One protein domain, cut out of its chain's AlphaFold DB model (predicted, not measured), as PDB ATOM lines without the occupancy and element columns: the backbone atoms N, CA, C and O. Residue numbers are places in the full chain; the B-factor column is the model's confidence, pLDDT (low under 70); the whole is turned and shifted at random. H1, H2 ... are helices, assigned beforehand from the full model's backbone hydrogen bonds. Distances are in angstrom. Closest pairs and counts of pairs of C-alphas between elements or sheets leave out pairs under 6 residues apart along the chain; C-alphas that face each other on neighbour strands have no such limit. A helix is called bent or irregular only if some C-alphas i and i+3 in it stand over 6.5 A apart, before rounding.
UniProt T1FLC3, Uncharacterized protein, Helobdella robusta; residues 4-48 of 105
ATOM      1  N   LYS A   4     -47.015  18.028  21.177       68.75
ATOM      2  CA  LYS A   4     -48.404  17.907  20.718       68.75
ATOM      3  C   LYS A   4     -48.815  19.045  19.772       68.75
ATOM      4  O   LYS A   4     -49.615  18.804  18.877       68.75
ATOM      5  N   ASP A   5     -48.231  20.234  19.925       73.81
ATOM      6  CA  ASP A   5     -48.517  21.403  19.081       73.81
ATOM      7  C   ASP A   5     -47.978  21.221  17.645       73.81
ATOM      8  O   ASP A   5     -48.394  21.931  16.735       73.81
ATOM      9  N   PHE A   6     -47.079  20.252  17.430       72.12
ATOM     10  CA  PHE A   6     -46.504  19.903  16.126       72.12
ATOM     11  C   PHE A   6     -47.142  18.668  15.481       72.12
ATOM     12  O   PHE A   6     -46.828  18.338  14.336       72.12
ATOM     13  N   VAL A   7     -48.031  17.971  16.195       78.50
ATOM     14  CA  VAL A   7     -48.755  16.823  15.645       78.50
ATOM     15  C   VAL A   7     -49.908  17.344  14.795       78.50
ATOM     16  O   VAL A   7     -50.905  17.848  15.305       78.50
ATOM     17  N   SER A   8     -49.767  17.203  13.481       83.38
ATOM     18  CA  SER A   8     -50.815  17.517  12.507       83.38
ATOM     19  C   SER A   8     -51.395  16.244  11.888       83.38
ATOM     20  O   SER A   8     -50.867  15.144  12.072       83.38
ATOM     21  N   SER A   9     -52.442  16.392  11.078       83.44
ATOM     22  CA  SER A   9     -52.986  15.303  10.258       83.44
ATOM     23  C   SER A   9     -51.904  14.628   9.401       83.44
ATOM     24  O   SER A   9     -51.883  13.404   9.297       83.44
ATOM     25  N   ASN A  10     -50.955  15.405   8.861       84.56
ATOM     26  CA  ASN A  10     -49.832  14.879   8.078       84.56
ATOM     27  C   ASN A  10     -48.875  14.047   8.942       84.56
ATOM     28  O   ASN A  10     -48.391  13.003   8.514       84.56
ATOM     29  N   THR A  11     -48.632  14.466  10.182       85.06
ATOM     30  CA  THR A  11     -47.811  13.703  11.130       85.06
ATOM     31  C   THR A  11     -48.473  12.371  11.478       85.06
ATOM     32  O   THR A  11     -47.791  11.359  11.570       85.06
ATOM     33  N   MET A  12     -49.802  12.329  11.611       90.50
ATOM     34  CA  MET A  12     -50.525  11.078  11.870       90.50
ATOM     35  C   MET A  12     -50.492  10.109  10.681       90.50
ATOM     36  O   MET A  12     -50.445   8.897  10.892       90.50
ATOM     37  N   GLN A  13     -50.446  10.614   9.443       91.12
ATOM     38  CA  GLN A  13     -50.285   9.766   8.255       91.12
ATOM     39  C   GLN A  13     -48.975   8.976   8.276       91.12
ATOM     40  O   GLN A  13     -48.977   7.819   7.873       91.12
ATOM     41  N   PHE A  14     -47.884   9.547   8.795       89.69
ATOM     42  CA  PHE A  14     -46.618   8.825   8.955       89.69
ATOM     43  C   PHE A  14     -46.786   7.557   9.806       89.69
ATOM     44  O   PHE A  14     -46.375   6.474   9.389       89.69
ATOM     45  N   PHE A  15     -47.458   7.669  10.959       92.62
ATOM     46  CA  PHE A  15     -47.731   6.518  11.825       92.62
ATOM     47  C   PHE A  15     -48.680   5.513  11.164       92.62
ATOM     48  O   PHE A  15     -48.485   4.313  11.318       92.62
ATOM     49  N   ALA A  16     -49.672   5.977  10.398       92.88
ATOM     50  CA  ALA A  16     -50.595   5.097   9.682       92.88
ATOM     51  C   ALA A  16     -49.908   4.313   8.546       92.88
ATOM     52  O   ALA A  16     -50.078   3.101   8.456       92.88
ATOM     53  N   ILE A  17     -49.110   4.988   7.710       92.75
ATOM     54  CA  ILE A  17     -48.401   4.391   6.564       92.75
ATOM     55  C   ILE A  17     -47.419   3.316   7.031       92.75
ATOM     56  O   ILE A  17     -47.329   2.250   6.427       92.75
ATOM     57  N   LEU A  18     -46.692   3.596   8.111       91.75
ATOM     58  CA  LEU A  18     -45.687   2.690   8.661       91.75
ATOM     59  C   LEU A  18     -46.262   1.715   9.703       91.75
ATOM     60  O   LEU A  18     -45.510   0.932  10.275       91.75
ATOM     61  N   VAL A  19     -47.578   1.764   9.954       94.38
ATOM     62  CA  VAL A  19     -48.294   0.926  10.934       94.38
ATOM     63  C   VAL A  19     -47.628   0.979  12.319       94.38
ATOM     64  O   VAL A  19     -47.421  -0.025  12.999       94.38
ATOM     65  N   LEU A  20     -47.253   2.189  12.737       94.94
ATOM     66  CA  LEU A  20     -46.525   2.431  13.975       94.94
ATOM     67  C   LEU A  20     -47.481   2.725  15.131       94.94
ATOM     68  O   LEU A  20     -48.449   3.477  14.971       94.94
ATOM     69  N   PRO A  21     -47.183   2.216  16.336       93.69
ATOM     70  CA  PRO A  21     -47.921   2.611  17.518       93.69
ATOM     71  C   PRO A  21     -47.604   4.075  17.860       93.69
ATOM     72  O   PRO A  21     -46.460   4.512  17.768       93.69
ATOM     73  N   HIS A  22     -48.620   4.840  18.261       91.25
ATOM     74  CA  HIS A  22     -48.490   6.288  18.477       91.25
ATOM     75  C   HIS A  22     -49.124   6.776  19.789       91.25
ATOM     76  O   HIS A  22     -49.282   7.980  19.993       91.25
ATOM     77  N   SER A  23     -49.526   5.876  20.697       90.56
ATOM     78  CA  SER A  23     -50.194   6.298  21.943       90.56
ATOM     79  C   SER A  23     -49.264   7.076  22.884       90.56
ATOM     80  O   SER A  23     -49.723   7.936  23.639       90.56
ATOM     81  N   PHE A  24     -47.948   6.857  22.773       90.38
ATOM     82  CA  PHE A  24     -46.923   7.582  23.524       90.38
ATOM     83  C   PHE A  24     -46.926   9.097  23.245       90.38
ATOM     84  O   PHE A  24     -46.503   9.864  24.105       90.38
ATOM     85  N   LEU A  25     -47.480   9.561  22.112       88.75
ATOM     86  CA  LEU A  25     -47.630  10.993  21.801       88.75
ATOM     87  C   LEU A  25     -48.503  11.749  22.815       88.75
ATOM     88  O   LEU A  25     -48.423  12.973  22.904       88.75
ATOM     89  N   SER A  26     -49.330  11.032  23.580       88.38
ATOM     90  CA  SER A  26     -50.147  11.612  24.654       88.38
ATOM     91  C   SER A  26     -49.407  11.706  25.994       88.38
ATOM     92  O   SER A  26     -49.910  12.336  26.922       88.38
ATOM     93  N   LYS A  27     -48.228  11.085  26.110       88.88
ATOM     94  CA  LYS A  27     -47.376  11.103  27.305       88.88
ATOM     95  C   LYS A  27     -46.365  12.239  27.233       88.88
ATOM     96  O   LYS A  27     -46.098  12.790  26.161       88.88
ATOM     97  N   ARG A  28     -45.755  12.581  28.370       88.31
ATOM     98  CA  ARG A  28     -44.700  13.603  28.385       88.31
ATOM     99  C   ARG A  28     -43.458  13.090  27.644       88.31
ATOM    100  O   ARG A  28     -43.080  11.943  27.867       88.31
ATOM    101  N   PRO A  29     -42.762  13.923  26.845       88.00
ATOM    102  CA  PRO A  29     -41.547  13.506  26.136       88.00
ATOM    103  C   PRO A  29     -40.458  12.898  27.034       88.00
ATOM    104  O   PRO A  29     -39.725  12.014  26.603       88.00
ATOM    105  N   SER A  30     -40.380  13.324  28.300       90.44
ATOM    106  CA  SER A  30     -39.466  12.753  29.299       90.44
ATOM    107  C   SER A  30     -39.734  11.277  29.615       90.44
ATOM    108  O   SER A  30     -38.841  10.593  30.097       90.44
ATOM    109  N   GLU A  31     -40.947  10.787  29.356       91.19
ATOM    110  CA  GLU A  31     -41.387   9.413  29.640       91.19
ATOM    111  C   GLU A  31     -41.240   8.492  28.418       91.19
ATOM    112  O   GLU A  31     -41.381   7.280  28.541       91.19
ATOM    113  N   TRP A  32     -40.950   9.038  27.231       93.44
ATOM    114  CA  TRP A  32     -40.943   8.268  25.983       93.44
ATOM    115  C   TRP A  32     -39.854   7.199  25.946       93.44
ATOM    116  O   TRP A  32     -40.092   6.113  25.437       93.44
ATOM    117  N   ARG A  33     -38.674   7.468  26.517       91.44
ATOM    118  CA  ARG A  33     -37.552   6.509  26.505       91.44
ATOM    119  C   ARG A  33     -37.883   5.189  27.198       91.44
ATOM    120  O   ARG A  33     -37.358   4.154  26.799       91.44
ATOM    121  N   GLU A  34     -38.781   5.228  28.176       94.50
ATOM    122  CA  GLU A  34     -39.236   4.051  28.916       94.50
ATOM    123  C   GLU A  34     -40.516   3.437  28.329       94.50
ATOM    124  O   GLU A  34     -40.940   2.364  28.749       94.50
ATOM    125  N   ASP A  35     -41.137   4.088  27.342       95.56
ATOM    126  CA  ASP A  35     -42.369   3.621  26.719       95.56
ATOM    127  C   ASP A  35     -42.096   2.536  25.664       95.56
ATOM    128  O   ASP A  35     -41.386   2.740  24.681       95.56
ATOM    129  N   GLU A  36     -42.714   1.370  25.841       95.88
ATOM    130  CA  GLU A  36     -42.539   0.228  24.938       95.88
ATOM    131  C   GLU A  36     -43.064   0.472  23.514       95.88
ATOM    132  O   GLU A  36     -42.520  -0.067  22.550       95.88
ATOM    133  N   GLN A  37     -44.105   1.291  23.337       94.50
ATOM    134  CA  GLN A  37     -44.580   1.657  22.002       94.50
ATOM    135  C   GLN A  37     -43.620   2.626  21.321       94.50
ATOM    136  O   GLN A  37     -43.372   2.482  20.125       94.50
ATOM    137  N   TYR A  38     -43.047   3.567  22.073       94.81
ATOM    138  CA  TYR A  38     -41.994   4.435  21.558       94.81
ATOM    139  C   TYR A  38     -40.783   3.620  21.106       94.81
ATOM    140  O   TYR A  38     -40.339   3.803  19.979       94.81
ATOM    141  N   LYS A  39     -40.289   2.681  21.926       95.62
ATOM    142  CA  LYS A  39     -39.150   1.816  21.565       95.62
ATOM    143  C   LYS A  39     -39.410   1.035  20.273       95.62
ATOM    144  O   LYS A  39     -38.572   1.056  19.377       95.62
ATOM    145  N   LYS A  40     -40.597   0.431  20.134       94.25
ATOM    146  CA  LYS A  40     -41.006  -0.281  18.907       94.25
ATOM    147  C   LYS A  40     -41.069   0.635  17.689       94.25
ATOM    148  O   LYS A  40     -40.547   0.293  16.633       94.25
ATOM    149  N   ALA A  41     -41.703   1.800  17.820       93.88
ATOM    150  CA  ALA A  41     -41.773   2.758  16.723       93.88
ATOM    151  C   ALA A  41     -40.376   3.271  16.342       93.88
ATOM    152  O   ALA A  41     -40.055   3.388  15.162       93.88
ATOM    153  N   PHE A  42     -39.529   3.528  17.337       93.12
ATOM    154  CA  PHE A  42     -38.158   3.987  17.158       93.12
ATOM    155  C   PHE A  42     -37.288   2.957  16.437       93.12
ATOM    156  O   PHE A  42     -36.524   3.340  15.556       93.12
ATOM    157  N   GLU A  43     -37.415   1.669  16.760       94.12
ATOM    158  CA  GLU A  43     -36.697   0.586  16.078       94.12
ATOM    159  C   GLU A  43     -37.023   0.555  14.579       94.12
ATOM    160  O   GLU A  43     -36.116   0.582  13.746       94.12
ATOM    161  N   VAL A  44     -38.313   0.600  14.230       93.00
ATOM    162  CA  VAL A  44     -38.754   0.615  12.828       93.00
ATOM    163  C   VAL A  44     -38.230   1.855  12.106       93.00
ATOM    164  O   VAL A  44     -37.654   1.740  11.026       93.00
ATOM    165  N   VAL A  45     -38.384   3.039  12.707       90.56
ATOM    166  CA  VAL A  45     -37.954   4.306  12.095       90.56
ATOM    167  C   VAL A  45     -36.435   4.387  11.958       90.56
ATOM    168  O   VAL A  45     -35.950   4.898  10.954       90.56
ATOM    169  N   SER A  46     -35.676   3.841  12.907       89.31
ATOM    170  CA  SER A  46     -34.207   3.789  12.836       89.31
ATOM    171  C   SER A  46     -33.706   2.877  11.715       89.31
ATOM    172  O   SER A  46     -32.618   3.097  11.185       89.31
ATOM    173  N   GLY A  47     -34.495   1.868  11.333       86.56
ATOM    174  CA  GLY A  47     -34.224   1.011  10.178       86.56
ATOM    175  C   GLY A  47     -34.537   1.670   8.830       86.56
ATOM    176  O   GLY A  47     -34.059   1.206   7.792       86.56
ATOM    177  N   ILE A  48     -35.305   2.764   8.819       85.50
ATOM    178  CA  ILE A  48     -35.543   3.545   7.607       85.50
ATOM    179  C   ILE A  48     -34.274   4.340   7.332       85.50
ATOM    180  O   ILE A  48     -33.978   5.335   7.993       85.50
TER     181      ILE A  48
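This is residues 4 to 48 of the 105 residues of an uncharacterized protein of Helobdella robusta (UniProt T1FLC3). Look for a flat, loosely joined frame of short helices: the longest, H4, runs along one side, with H3 across its first end, and H1 lies by itself at the opposite end of the frame from H3. The one-turn helix H2 sits between the levels of H1 and H3, nearer to H3, and residues 4 to 8 run along the side away from H4. You have 45 residues printed, with four named helices in the order H1, H2, H3, H4 and no named strand; the class is all helix, with 31 residues in the named helices. The whole is compact, with a radius of gyration of the C-alphas of 10.4 A, and its C-alphas span 26 by 25 by 13 A.

Begin with H4, residues 36 to 47. H2, residues 23 to 26, and H4 only just touch, with 3 pairs of C-alphas within 8 A, and H4 does so with residues 37 to 38 alone; look at the C-alphas of Phe 24 and Tyr 38, the closest pair at 6.2 A. H3, residues 29 to 34, is close to H4 but not clearly touching: their closest C-alphas, those of Trp 32 and Tyr 38, are 5.9 A apart. The lines of H3 and H4 are about perpendicular, at 87 degrees, though the line of H3 is a rough one. H2 and H3 are also close but not clearly touching, and their closest C-alphas, those of Phe 24 and Trp 32, are 6.5 A apart. H1, residues 9 to 17, is apart from H2, H3 and H4. In the backbone, every O i to N i+4 pair of H4 is within hydrogen-bond range; in H1 it is 3 of 5, in H3 0 of 2 beside 2 of 3 O i to N i+3 pairs, and H2 is too short for an O i to N i+4 pair.

Find C-alpha 36 at (-42.539, 0.228, 24.938); from there H4 runs 17.0 A to C-alpha 47 at (-34.224, 1.011, 10.178). H3, from Pro 29 to Glu 34, measures 10.1 A and is irregular, with C-alphas 30 and 33 being 7.1 A apart. H2, from Ser 23 to Ser 26, has four residues. Find C-alpha 9 at (-52.986, 15.303, 10.258), where H1 begins; it runs 12.4 A to C-alpha 17.

The two C-alphas farthest apart are those of Asp 5 and Gly 47, at 26.4 A. The printed part, residues 4 to 48, has no cut, and the links from H1 to H2, H2 to H3 and H3 to H4 are tight. The mean pLDDT of the printed part is 89.5, and residue 4 is the one printed residue under 70.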